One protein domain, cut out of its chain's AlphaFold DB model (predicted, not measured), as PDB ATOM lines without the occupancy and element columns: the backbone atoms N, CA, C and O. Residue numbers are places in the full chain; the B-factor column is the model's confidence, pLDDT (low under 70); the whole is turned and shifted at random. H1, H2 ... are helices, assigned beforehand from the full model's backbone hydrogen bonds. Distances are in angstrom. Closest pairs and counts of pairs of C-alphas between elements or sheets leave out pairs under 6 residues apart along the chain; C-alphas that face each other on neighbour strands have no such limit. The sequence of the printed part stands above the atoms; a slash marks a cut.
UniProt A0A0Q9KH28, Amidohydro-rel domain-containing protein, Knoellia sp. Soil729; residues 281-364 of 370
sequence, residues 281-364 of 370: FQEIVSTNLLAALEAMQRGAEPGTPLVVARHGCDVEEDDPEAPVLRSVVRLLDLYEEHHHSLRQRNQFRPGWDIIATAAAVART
ATOM      1  N   PHE A 281      35.293  46.024 -19.147       98.12
ATOM      2  CA  PHE A 281      36.138  45.018 -18.496       98.12
ATOM      3  C   PHE A 281      36.455  43.857 -19.442       98.12
ATOM      4  O   PHE A 281      37.609  43.439 -19.542       98.12
ATOM      5  N   GLN A 282      35.482  43.404 -20.233       97.50
ATOM      6  CA  GLN A 282      35.694  42.452 -21.324       97.50
ATOM      7  C   GLN A 282      36.727  42.946 -22.341       97.50
ATOM      8  O   GLN A 282      37.535  42.147 -22.815       97.50
ATOM      9  N   GLU A 283      36.743  44.240 -22.673       97.06
ATOM     10  CA  GLU A 283      37.742  44.825 -23.577       97.06
ATOM     11  C   GLU A 283      39.157  44.759 -22.989       97.06
ATOM     12  O   GLU A 283      40.085  44.305 -23.669       97.06
ATOM     13  N   ILE A 284      39.314  45.125 -21.711       98.06
ATOM     14  CA  ILE A 284      40.583  45.005 -20.979       98.06
ATOM     15  C   ILE A 284      41.057  43.549 -20.981       98.06
ATOM     16  O   ILE A 284      42.204  43.266 -21.340       98.06
ATOM     17  N   VAL A 285      40.176  42.624 -20.602       98.62
ATOM     18  CA  VAL A 285      40.486  41.199 -20.478       98.62
ATOM     19  C   VAL A 285      40.837  40.599 -21.836       98.62
ATOM     20  O   VAL A 285      41.910  40.018 -21.984       98.62
ATOM     21  N   SER A 286      39.996  40.790 -22.856       97.81
ATOM     22  CA  SER A 286      40.221  40.244 -24.198       97.81
ATOM     23  C   SER A 286      41.537  40.748 -24.797       97.81
ATOM     24  O   SER A 286      42.338  39.947 -25.278       97.81
ATOM     25  N   THR A 287      41.821  42.050 -24.689       97.81
ATOM     26  CA  THR A 287      43.052  42.651 -25.226       97.81
ATOM     27  C   THR A 287      44.304  42.090 -24.555       97.81
ATOM     28  O   THR A 287      45.276  41.746 -25.229       97.81
ATOM     29  N   ASN A 288      44.285  41.950 -23.229       98.62
ATOM     30  CA  ASN A 288      45.433  41.430 -22.491       98.62
ATOM     31  C   ASN A 288      45.629  39.918 -22.691       98.62
ATOM     32  O   ASN A 288      46.768  39.462 -22.771       98.62
ATOM     33  N   LEU A 289      44.552  39.143 -22.852       98.62
ATOM     34  CA  LEU A 289      44.656  37.724 -23.211       98.62
ATOM     35  C   LEU A 289      45.243  37.537 -24.616       98.62
ATOM     36  O   LEU A 289      46.086  36.668 -24.808       98.62
ATOM     37  N   LEU A 290      44.876  38.383 -25.586       97.56
ATOM     38  CA  LEU A 290      45.493  38.361 -26.917       97.56
ATOM     39  C   LEU A 290      46.988  38.705 -26.868       97.56
ATOM     40  O   LEU A 290      47.786  38.052 -27.538       97.56
ATOM     41  N   ALA A 291      47.385  39.675 -26.041       97.75
ATOM     42  CA  ALA A 291      48.796  39.994 -25.828       97.75
ATOM     43  C   ALA A 291      49.568  38.832 -25.167       97.75
ATOM     44  O   ALA A 291      50.708  38.564 -25.539       97.75
ATOM     45  N   ALA A 292      48.948  38.107 -24.230       97.88
ATOM     46  CA  ALA A 292      49.526  36.895 -23.647       97.88
ATOM     47  C   ALA A 292      49.697  35.773 -24.688       97.88
ATOM     48  O   ALA A 292      50.732  35.104 -24.711       97.88
ATOM     49  N   LEU A 293      48.709  35.583 -25.571       96.06
ATOM     50  CA  LEU A 293      48.739  34.543 -26.605       96.06
ATOM     51  C   LEU A 293      49.866  34.726 -27.614       96.06
ATOM     52  O   LEU A 293      50.437  33.728 -28.044       96.06
ATOM     53  N   GLU A 294      50.204  35.965 -27.966       94.75
ATOM     54  CA  GLU A 294      51.338  36.260 -28.850       94.75
ATOM     55  C   GLU A 294      52.652  35.734 -28.250       94.75
ATOM     56  O   GLU A 294      53.409  35.026 -28.916       94.75
ATOM     57  N   ALA A 295      52.888  35.994 -26.960       95.12
ATOM     58  CA  ALA A 295      54.069  35.491 -26.267       95.12
ATOM     59  C   ALA A 295      54.068  33.955 -26.207       95.12
ATOM     60  O   ALA A 295      55.075  33.316 -26.530       95.12
ATOM     61  N   MET A 296      52.924  33.362 -25.862       95.56
ATOM     62  CA  MET A 296      52.757  31.911 -25.787       95.56
ATOM     63  C   MET A 296      52.936  31.217 -27.143       95.56
ATOM     64  O   MET A 296      53.487  30.120 -27.193       95.56
ATOM     65  N   GLN A 297      52.524  31.845 -28.246       91.75
ATOM     66  CA  GLN A 297      52.705  31.319 -29.603       91.75
ATOM     67  C   GLN A 297      54.189  31.185 -29.972       91.75
ATOM     68  O   GLN A 297      54.556  30.280 -30.712       91.75
ATOM     69  N   ARG A 298      55.055  32.038 -29.411       91.44
ATOM     70  CA  ARG A 298      56.523  31.956 -29.543       91.44
ATOM     71  C   ARG A 298      57.188  31.091 -28.463       91.44
ATOM     72  O   ARG A 298      58.405  31.149 -28.295       91.44
ATOM     73  N   GLY A 299      56.402  30.354 -27.680       92.81
ATOM     74  CA  GLY A 299      56.885  29.484 -26.606       92.81
ATOM     75  C   GLY A 299      57.291  30.212 -25.324       92.81
ATOM     76  O   GLY A 299      57.808  29.578 -24.403       92.81
ATOM     77  N   ALA A 300      57.060  31.526 -25.238       95.31
ATOM     78  CA  ALA A 300      57.359  32.319 -24.054       95.31
ATOM     79  C   ALA A 300      56.229  32.239 -23.011       95.31
ATOM     80  O   ALA A 300      55.113  31.796 -23.289       95.31
ATOM     81  N   GLU A 301      56.526  32.679 -21.788       95.31
ATOM     82  CA  GLU A 301      55.504  32.819 -20.750       95.31
ATOM     83  C   GLU A 301      54.520  33.945 -21.100       95.31
ATOM     84  O   GLU A 301      54.939  34.983 -21.621       95.31
ATOM     85  N   PRO A 302      53.233  33.800 -20.744       95.81
ATOM     86  CA  PRO A 302      52.214  34.814 -21.014       95.81
ATOM     87  C   PRO A 302      52.426  36.134 -20.247       95.81
ATOM     88  O   PRO A 302      51.917  37.176 -20.655       95.81
ATOM     89  N   GLY A 303      53.196  36.108 -19.154       96.00
ATOM     90  CA  GLY A 303      53.715  37.295 -18.473       96.00
ATOM     91  C   GLY A 303      52.659  38.237 -17.879       96.00
ATOM     92  O   GLY A 303      51.552  37.838 -17.518       96.00
ATOM     93  N   THR A 304      53.029  39.517 -17.753       98.12
ATOM     94  CA  THR A 304      52.184  40.574 -17.170       98.12
ATOM     95  C   THR A 304      50.795  40.692 -17.808       98.12
ATOM     96  O   THR A 304      49.849  40.876 -17.043       98.12
ATOM     97  N   PRO A 305      50.610  40.559 -19.139       98.44
ATOM     98  CA  PRO A 305      49.274  40.602 -19.729       98.44
ATOM     99  C   PRO A 305      48.281  39.608 -19.107       98.44
ATOM    100  O   PRO A 305      47.157  39.991 -18.796       98.44
ATOM    101  N   LEU A 306      48.687  38.367 -18.815       98.44
ATOM    102  CA  LEU A 306      47.792  37.393 -18.172       98.44
ATOM    103  C   LEU A 306      47.380  37.820 -16.756       98.44
ATOM    104  O   LEU A 306      46.221  37.665 -16.371       98.44
ATOM    105  N   VAL A 307      48.308  38.410 -15.999       98.12
ATOM    106  CA  VAL A 307      48.036  38.953 -14.657       98.12
ATOM    107  C   VAL A 307      47.039  40.111 -14.734       98.12
ATOM    108  O   VAL A 307      46.081  40.155 -13.964       98.12
ATOM    109  N   VAL A 308      47.215  41.021 -15.697       98.31
ATOM    110  CA  VAL A 308      46.289  42.141 -15.929       98.31
ATOM    111  C   VAL A 308      44.903  41.632 -16.332       98.31
ATOM    112  O   VAL A 308      43.907  42.121 -15.806       98.31
ATOM    113  N   ALA A 309      44.823  40.622 -17.203       98.56
ATOM    114  CA  ALA A 309      43.553  40.005 -17.575       98.56
ATOM    115  C   ALA A 309      42.840  39.383 -16.365       98.56
ATOM    116  O   ALA A 309      41.638  39.575 -16.201       98.56
ATOM    117  N   ARG A 310      43.568  38.695 -15.473       98.56
ATOM    118  CA  ARG A 310      42.985  38.141 -14.242       98.56
ATOM    119  C   ARG A 310      42.438  39.240 -13.325       98.56
ATOM    120  O   ARG A 310      41.326  39.095 -12.831       98.56
ATOM    121  N   HIS A 311      43.164  40.344 -13.141       98.25
ATOM    122  CA  HIS A 311      42.666  41.489 -12.367       98.25
ATOM    123  C   HIS A 311      41.448  42.159 -13.011       98.25
ATOM    124  O   HIS A 311      40.539  42.566 -12.302       98.25
ATOM    125  N   GLY A 312      41.393  42.233 -14.343       97.94
ATOM    126  CA  GLY A 312      40.235  42.772 -15.064       97.94
ATOM    127  C   GLY A 312      38.955  41.941 -14.917       97.94
ATOM    128  O   GLY A 312      37.889  42.422 -15.281       97.94
ATOM    129  N   CYS A 313      39.046  40.714 -14.394       98.31
ATOM    130  CA  CYS A 313      37.884  39.880 -14.091       98.31
ATOM    131  C   CYS A 313      37.308  40.109 -12.682       98.31
ATOM    132  O   CYS A 313      36.261  39.540 -12.374       98.31
ATOM    133  N   ASP A 314      37.990  40.879 -11.828       97.56
ATOM    134  CA  ASP A 314      37.586  41.153 -10.446       97.56
ATOM    135  C   ASP A 314      36.549  42.285 -10.417       97.56
ATOM    136  O   ASP A 314      36.886  43.469 -10.353       97.56
ATOM    137  N   VAL A 315      35.280  41.901 -10.551       97.44
ATOM    138  CA  VAL A 315      34.112  42.793 -10.528       97.44
ATOM    139  C   VAL A 315      33.121  42.341  -9.455       97.44
ATOM    140  O   VAL A 315      33.118  41.175  -9.054       97.44
ATOM    141  N   GLU A 316      32.260  43.257  -9.008       97.19
ATOM    142  CA  GLU A 316      31.185  42.952  -8.055       97.19
ATOM    143  C   GLU A 316      30.217  41.889  -8.611       97.19
ATOM    144  O   GLU A 316      30.035  41.747  -9.824       97.19
ATOM    145  N   GLU A 317      29.571  41.123  -7.727       94.12
ATOM    146  CA  GLU A 317      28.714  39.996  -8.132       94.12
ATOM    147  C   GLU A 317      27.515  40.408  -9.005       94.12
ATOM    148  O   GLU A 317      27.042  39.596  -9.809       94.12
ATOM    149  N   ASP A 318      27.029  41.641  -8.843       96.38
ATOM    150  CA  ASP A 318      25.899  42.221  -9.571       96.38
ATOM    151  C   ASP A 318      26.304  42.976 -10.850       96.38
ATOM    152  O   ASP A 318      25.425  43.472 -11.564       96.38
ATOM    153  N   ASP A 319      27.599  43.020 -11.184       97.44
ATOM    154  CA  ASP A 319      28.073  43.620 -12.428       97.44
ATOM    155  C   ASP A 319      27.525  42.848 -13.655       97.44
ATOM    156  O   ASP A 319      27.585  41.611 -13.698       97.44
ATOM    157  N   PRO A 320      27.002  43.536 -14.692       95.75
ATOM    158  CA  PRO A 320      26.483  42.886 -15.896       95.75
ATOM    159  C   PRO A 320      27.494  41.993 -16.636       95.75
ATOM    160  O   PRO A 320      27.090  41.058 -17.330       95.75
ATOM    161  N   GLU A 321      28.795  42.265 -16.517       97.38
ATOM    162  CA  GLU A 321      29.871  41.494 -17.149       97.38
ATOM    163  C   GLU A 321      30.281  40.261 -16.323       97.38
ATOM    164  O   GLU A 321      30.929  39.350 -16.856       97.38
ATOM    165  N   ALA A 322      29.862  40.177 -15.052       97.69
ATOM    166  CA  ALA A 322      30.298  39.152 -14.105       97.69
ATOM    167  C   ALA A 322      30.110  37.698 -14.593       97.69
ATOM    168  O   ALA A 322      31.012  36.889 -14.372       97.69
ATOM    169  N   PRO A 323      29.018  37.302 -15.289       97.25
ATOM    170  CA  PRO A 323      28.883  35.934 -15.801       97.25
ATOM    171  C   PRO A 323      29.990  35.533 -16.786       97.25
ATOM    172  O   PRO A 323      30.556  34.444 -16.678       97.25
ATOM    173  N   VAL A 324      30.334  36.427 -17.717       98.12
ATOM    174  CA  VAL A 324      31.380  36.189 -18.724       98.12
ATOM    175  C   VAL A 324      32.750  36.180 -18.055       98.12
ATOM    176  O   VAL A 324      33.547  35.276 -18.301       98.12
ATOM    177  N   LEU A 325      33.007  37.139 -17.163       98.56
ATOM    178  CA  LEU A 325      34.282  37.254 -16.455       98.56
ATOM    179  C   LEU A 325      34.535  36.060 -15.525       98.56
ATOM    180  O   LEU A 325      35.640  35.529 -15.518       98.56
ATOM    181  N   ARG A 326      33.510  35.531 -14.842       98.56
ATOM    182  CA  ARG A 326      33.627  34.268 -14.087       98.56
ATOM    183  C   ARG A 326      33.980  33.086 -14.984       98.56
ATOM    184  O   ARG A 326      34.807  32.257 -14.604       98.56
ATOM    185  N   SER A 327      33.397  33.010 -16.182       98.56
ATOM    186  CA  SER A 327      33.776  31.974 -17.146       98.56
ATOM    187  C   SER A 327      35.223  32.130 -17.619       98.56
ATOM    188  O   SER A 327      35.888  31.117 -17.833       98.56
ATOM    189  N   VAL A 328      35.715  33.362 -17.787       98.81
ATOM    190  CA  VAL A 328      37.129  33.618 -18.094       98.81
ATOM    191  C   VAL A 328      38.005  33.160 -16.933       98.81
ATOM    192  O   VAL A 328      38.921  32.377 -17.161       98.81
ATOM    193  N   VAL A 329      37.695  33.556 -15.694       98.69
ATOM    194  CA  VAL A 329      38.436  33.134 -14.491       98.69
ATOM    195  C   VAL A 329      38.541  31.616 -14.418       98.69
ATOM    196  O   VAL A 329      39.640  31.107 -14.211       98.69
ATOM    197  N   ARG A 330      37.458  30.880 -14.699       98.69
ATOM    198  CA  ARG A 330      37.504  29.412 -14.705       98.69
ATOM    199  C   ARG A 330      38.525  28.852 -15.700       98.69
ATOM    200  O   ARG A 330      39.208  27.885 -15.377       98.69
ATOM    201  N   LEU A 331      38.650  29.439 -16.889       98.75
ATOM    202  CA  LEU A 331      39.660  29.034 -17.875       98.75
ATOM    203  C   LEU A 331      41.076  29.381 -17.404       98.75
ATOM    204  O   LEU A 331      41.991  28.581 -17.580       98.75
ATOM    205  N   LEU A 332      41.262  30.537 -16.763       98.69
ATOM    206  CA  LEU A 332      42.556  30.908 -16.187       98.69
ATOM    207  C   LEU A 332      42.950  29.972 -15.036       98.69
ATOM    208  O   LEU A 332      44.121  29.637 -14.905       98.69
ATOM    209  N   ASP A 333      41.994  29.523 -14.224       98.62
ATOM    210  CA  ASP A 333      42.240  28.544 -13.161       98.62
ATOM    211  C   ASP A 333      42.617  27.179 -13.748       98.62
ATOM    212  O   ASP A 333      43.606  26.590 -13.323       98.62
ATOM    213  N   LEU A 334      41.921  26.717 -14.794       98.38
ATOM    214  CA  LEU A 334      42.295  25.498 -15.525       98.38
ATOM    215  C   LEU A 334      43.708  25.587 -16.118       98.38
ATOM    216  O   LEU A 334      44.447  24.603 -16.111       98.38
ATOM    217  N   TYR A 335      44.101  26.756 -16.630       97.62
ATOM    218  CA  TYR A 335      45.472  26.979 -17.075       97.62
ATOM    219  C   TYR A 335      46.461  26.799 -15.913       97.62
ATOM    220  O   TYR A 335      47.368  25.975 -16.022       97.62
ATOM    221  N   GLU A 336      46.266  27.483 -14.782       96.94
ATOM    222  CA  GLU A 336      47.147  27.366 -13.608       96.94
ATOM    223  C   GLU A 336      47.222  25.925 -13.072       96.94
ATOM    224  O   GLU A 336      48.310  25.420 -12.797       96.94
ATOM    225  N   GLU A 337      46.083  25.230 -13.004       97.31
ATOM    226  CA  GLU A 337      45.973  23.843 -12.535       97.31
ATOM    227  C   GLU A 337      46.746  22.852 -13.425       97.31
ATOM    228  O   GLU A 337      47.326  21.886 -12.919       97.31
ATOM    229  N   HIS A 338      46.764  23.062 -14.749       96.44
ATOM    230  CA  HIS A 338      47.178  22.024 -15.698       96.44
ATOM    231  C   HIS A 338      48.428  22.332 -16.529       96.44
ATOM    232  O   HIS A 338      49.077  21.379 -16.974       96.44
ATOM    233  N   HIS A 339      48.804  23.596 -16.752       93.31
ATOM    234  CA  HIS A 339      49.801  23.963 -17.771       93.31
ATOM    235  C   HIS A 339      51.173  23.293 -17.591       93.31
ATOM    236  O   HIS A 339      51.803  22.932 -18.581       93.31
ATOM    237  N   HIS A 340      51.608  23.029 -16.355       91.69
ATOM    238  CA  HIS A 340      52.857  22.305 -16.073       91.69
ATOM    239  C   HIS A 340      52.850  20.830 -16.511       91.69
ATOM    240  O   HIS A 340      53.910  20.240 -16.707       91.69
ATOM    241  N   SER A 341      51.667  20.220 -16.632       92.06
ATOM    242  CA  SER A 341      51.488  18.813 -17.025       92.06
ATOM    243  C   SER A 341      51.188  18.629 -18.515       92.06
ATOM    244  O   SER A 341      51.286  17.517 -19.041       92.06
ATOM    245  N   LEU A 342      50.820  19.714 -19.202       92.31
ATOM    246  CA  LEU A 342      50.520  19.705 -20.626       92.31
ATOM    247  C   LEU A 342      51.812  19.587 -21.442       92.31
ATOM    248  O   LEU A 342      52.850  20.159 -21.108       92.31
ATOM    249  N   ARG A 343      51.749  18.833 -22.542       87.50
ATOM    250  CA  ARG A 343      52.895  18.680 -23.444       87.50
ATOM    251  C   ARG A 343      53.038  19.924 -24.311       87.50
ATOM    252  O   ARG A 343      52.056  20.399 -24.870       87.50
ATOM    253  N   GLN A 344      54.271  20.391 -24.475       87.56
ATOM    254  CA  GLN A 344      54.586  21.386 -25.493       87.56
ATOM    255  C   GLN A 344      54.395  20.774 -26.886       87.56
ATOM    256  O   GLN A 344      54.782  19.621 -27.111       87.56
ATOM    257  N   ARG A 345      53.797  21.534 -27.806       83.88
ATOM    258  CA  ARG A 345      53.605  21.133 -29.203       83.88
ATOM    259  C   ARG A 345      54.068  22.227 -30.144       83.88
ATOM    260  O   ARG A 345      53.721  23.390 -29.959       83.88
ATOM    261  N   ASN A 346      54.875  21.835 -31.133       86.56
ATOM    262  CA  ASN A 346      55.622  22.760 -31.980       86.56
ATOM    263  C   ASN A 346      56.310  23.830 -31.097       86.56
ATOM    264  O   ASN A 346      56.879  23.516 -30.045       86.56
ATOM    265  N   GLN A 347      56.210  25.098 -31.481       87.25
ATOM    266  CA  GLN A 347      56.735  26.228 -30.711       87.25
ATOM    267  C   GLN A 347      55.790  26.757 -29.617       87.25
ATOM    268  O   GLN A 347      56.171  27.655 -28.875       87.25
ATOM    269  N   PHE A 348      54.572  26.229 -29.485       90.44
ATOM    270  CA  PHE A 348      53.536  26.827 -28.643       90.44
ATOM    271  C   PHE A 348      53.717  26.446 -27.180       90.44
ATOM    272  O   PHE A 348      53.890  25.274 -26.837       90.44
ATOM    273  N   ARG A 349      53.597  27.435 -26.294       93.50
ATOM    274  CA  ARG A 349      53.576  27.227 -24.846       93.50
ATOM    275  C   ARG A 349      52.385  26.331 -24.454       93.50
ATOM    276  O   ARG A 349      51.271  26.568 -24.929       93.50
ATOM    277  N   PRO A 350      52.567  25.336 -23.561       94.31
ATOM    278  CA  PRO A 350      51.456  24.522 -23.075       94.31
ATOM    279  C   PRO A 350      50.331  25.374 -22.472       94.31
ATOM    280  O   PRO A 350      50.589  26.331 -21.746       94.31
ATOM    281  N   GLY A 351      49.079  25.021 -22.773       94.94
ATOM    282  CA  GLY A 351      47.902  25.772 -22.323       94.94
ATOM    283  C   GLY A 351      47.492  26.936 -23.233       94.94
ATOM    284  O   GLY A 351      46.530  27.626 -22.897       94.94
ATOM    285  N   TRP A 352      48.156  27.134 -24.381       95.56
ATOM    286  CA  TRP A 352      47.766  28.140 -25.382       95.56
ATOM    287  C   TRP A 352      46.278  28.038 -25.754       95.56
ATOM    288  O   TRP A 352      45.579  29.045 -25.706       95.56
ATOM    289  N   ASP A 353      45.760  26.826 -25.985       94.81
ATOM    290  CA  ASP A 353      44.348  26.590 -26.336       94.81
ATOM    291  C   ASP A 353      43.361  27.074 -25.254       94.81
ATOM    292  O   ASP A 353      42.262  27.550 -25.553       94.81
ATOM    293  N   ILE A 354      43.758  26.981 -23.978       97.62
ATOM    294  CA  ILE A 354      42.944  27.408 -22.830       97.62
ATOM    295  C   ILE A 354      42.855  28.935 -22.807       97.62
ATOM    296  O   ILE A 354      41.767  29.500 -22.691       97.62
ATOM    297  N   ILE A 355      43.996  29.611 -22.971       98.00
ATOM    298  CA  ILE A 355      44.055  31.076 -23.014       98.00
ATOM    299  C   ILE A 355      43.376  31.611 -24.287       98.00
ATOM    300  O   ILE A 355      42.692  32.633 -24.234       98.00
ATOM    301  N   ALA A 356      43.473  30.894 -25.411       97.56
ATOM    302  CA  ALA A 356      42.775  31.219 -26.654       97.56
ATOM    303  C   ALA A 356      41.258  31.138 -26.466       97.56
ATOM    304  O   ALA A 356      40.530  32.061 -26.840       97.56
ATOM    305  N   THR A 357      40.791  30.091 -25.781       98.38
ATOM    306  CA  THR A 357      39.387  29.959 -25.388       98.38
ATOM    307  C   THR A 357      38.955  31.104 -24.473       98.38
ATOM    308  O   THR A 357      37.904  31.698 -24.702       98.38
ATOM    309  N   ALA A 358      39.774  31.487 -23.487       98.69
ATOM    310  CA  ALA A 358      39.478  32.608 -22.594       98.69
ATOM    311  C   ALA A 358      39.347  33.937 -23.357       98.69
ATOM    312  O   ALA A 358      38.401  34.694 -23.127       98.69
ATOM    313  N   ALA A 359      40.242  34.199 -24.315       98.44
ATOM    314  CA  ALA A 359      40.184  35.384 -25.168       98.44
ATOM    315  C   ALA A 359      38.913  35.402 -26.035       98.44
ATOM    316  O   ALA A 359      38.272  36.449 -26.178       98.44
ATOM    317  N   ALA A 360      38.523  34.242 -26.578       98.12
ATOM    318  CA  ALA A 360      37.289  34.082 -27.338       98.12
ATOM    319  C   ALA A 360      36.050  34.311 -26.463       98.12
ATOM    320  O   ALA A 360      35.161  35.056 -26.874       98.12
ATOM    321  N   VAL A 361      35.997  33.743 -25.251       98.50
ATOM    322  CA  VAL A 361      34.909  33.965 -24.281       98.50
ATOM    323  C   VAL A 361      34.771  35.449 -23.949       98.50
ATOM    324  O   VAL A 361      33.678  35.992 -24.099       98.50
ATOM    325  N   ALA A 362      35.870  36.127 -23.606       98.31
ATOM    326  CA  ALA A 362      35.863  37.558 -23.299       98.31
ATOM    327  C   ALA A 362      35.363  38.419 -24.475       98.31
ATOM    328  O   ALA A 362      34.659  39.403 -24.261       98.31
ATOM    329  N   ARG A 363      35.678  38.045 -25.728       97.88
ATOM    330  CA  ARG A 363      35.208  38.771 -26.925       97.88
ATOM    331  C   ARG A 363      33.732  38.522 -27.252       97.88
ATOM    332  O   ARG A 363      33.141  39.300 -28.001       97.88
ATOM    333  N   THR A 364      33.138  37.439 -26.759       97.94
ATOM    334  CA  THR A 364      31.831  36.949 -27.229       97.94
ATOM    335  C   THR A 364      30.823  36.800 -26.084       97.94
ATOM    336  O   THR A 364      30.375  35.685 -25.801       97.94
TER     337      THR A 364
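What this domain is: This is residues 281 to 364 of the 370 residues of the protein "Amidohydro-rel domain-containing protein" of Knoellia sp. Soil729 (UniProt A0A0Q9KH28). Four helices stand side by side in an up-and-down bundle, each running against the one before it, with H1, H2, H3 and H4 at its four corners. The bundle is two helical hairpins, H1 with H2 and H3 with H4; H1 packs on H4, while the side between H2 and H3 is looser. The printed part has 84 residues, in the order H1, H2, H3, H4, with no named strand, and its class is all helix. It is compact, with a radius of gyration of the C-alphas of 12.3 A, yet only just elongated, spanning 41 by 21 by 20 A.

How they stand to each other: Start with H1, residues 281 to 297, and H2, residues 303 to 312: this hairpin touches closest at the C-alphas of Val 285 and Ala 309, 4.4 A apart, at a shallow tilt of 20 degrees, opposite ways. Next find H3, residues 322 to 338, close to H2 but not clearly touching, with the C-alphas of Arg 310 and Val 329 closest at 6.8 A. H4, residues 352 to 363, forms a hairpin with H3, at a shallow tilt of 5 degrees; their closest C-alphas, of Val 328 and Ala 358, are 5.2 A apart. H4 also touches H1, closest at the C-alphas of Ser 286 and Ala 359, 5.0 A, at a shallow tilt of 23 degrees, opposite ways. H2 and H4 are apart. Every O i to N i+4 pair is within hydrogen-bond range in H3 and H4; in H1 12 of 13 are, in H2 5 of 6.

Where its parts are: Find C-alpha 281 at (36.138, 45.018, -18.496); from there H1 runs 24.2 A to C-alpha 297. H2 covers 14.9 A and H3 24.1 A. H4 runs 16.5 A, ending at C-alpha 363, (35.208, 38.771, -26.925).

The domain as a whole: The two farthest C-alphas, of Asp 318 and Asn 346, are 42.0 A apart. The link from H3 to H4, residues 339 to 351, is long. The printed part has no cut, and no printed residue has a pLDDT under 70.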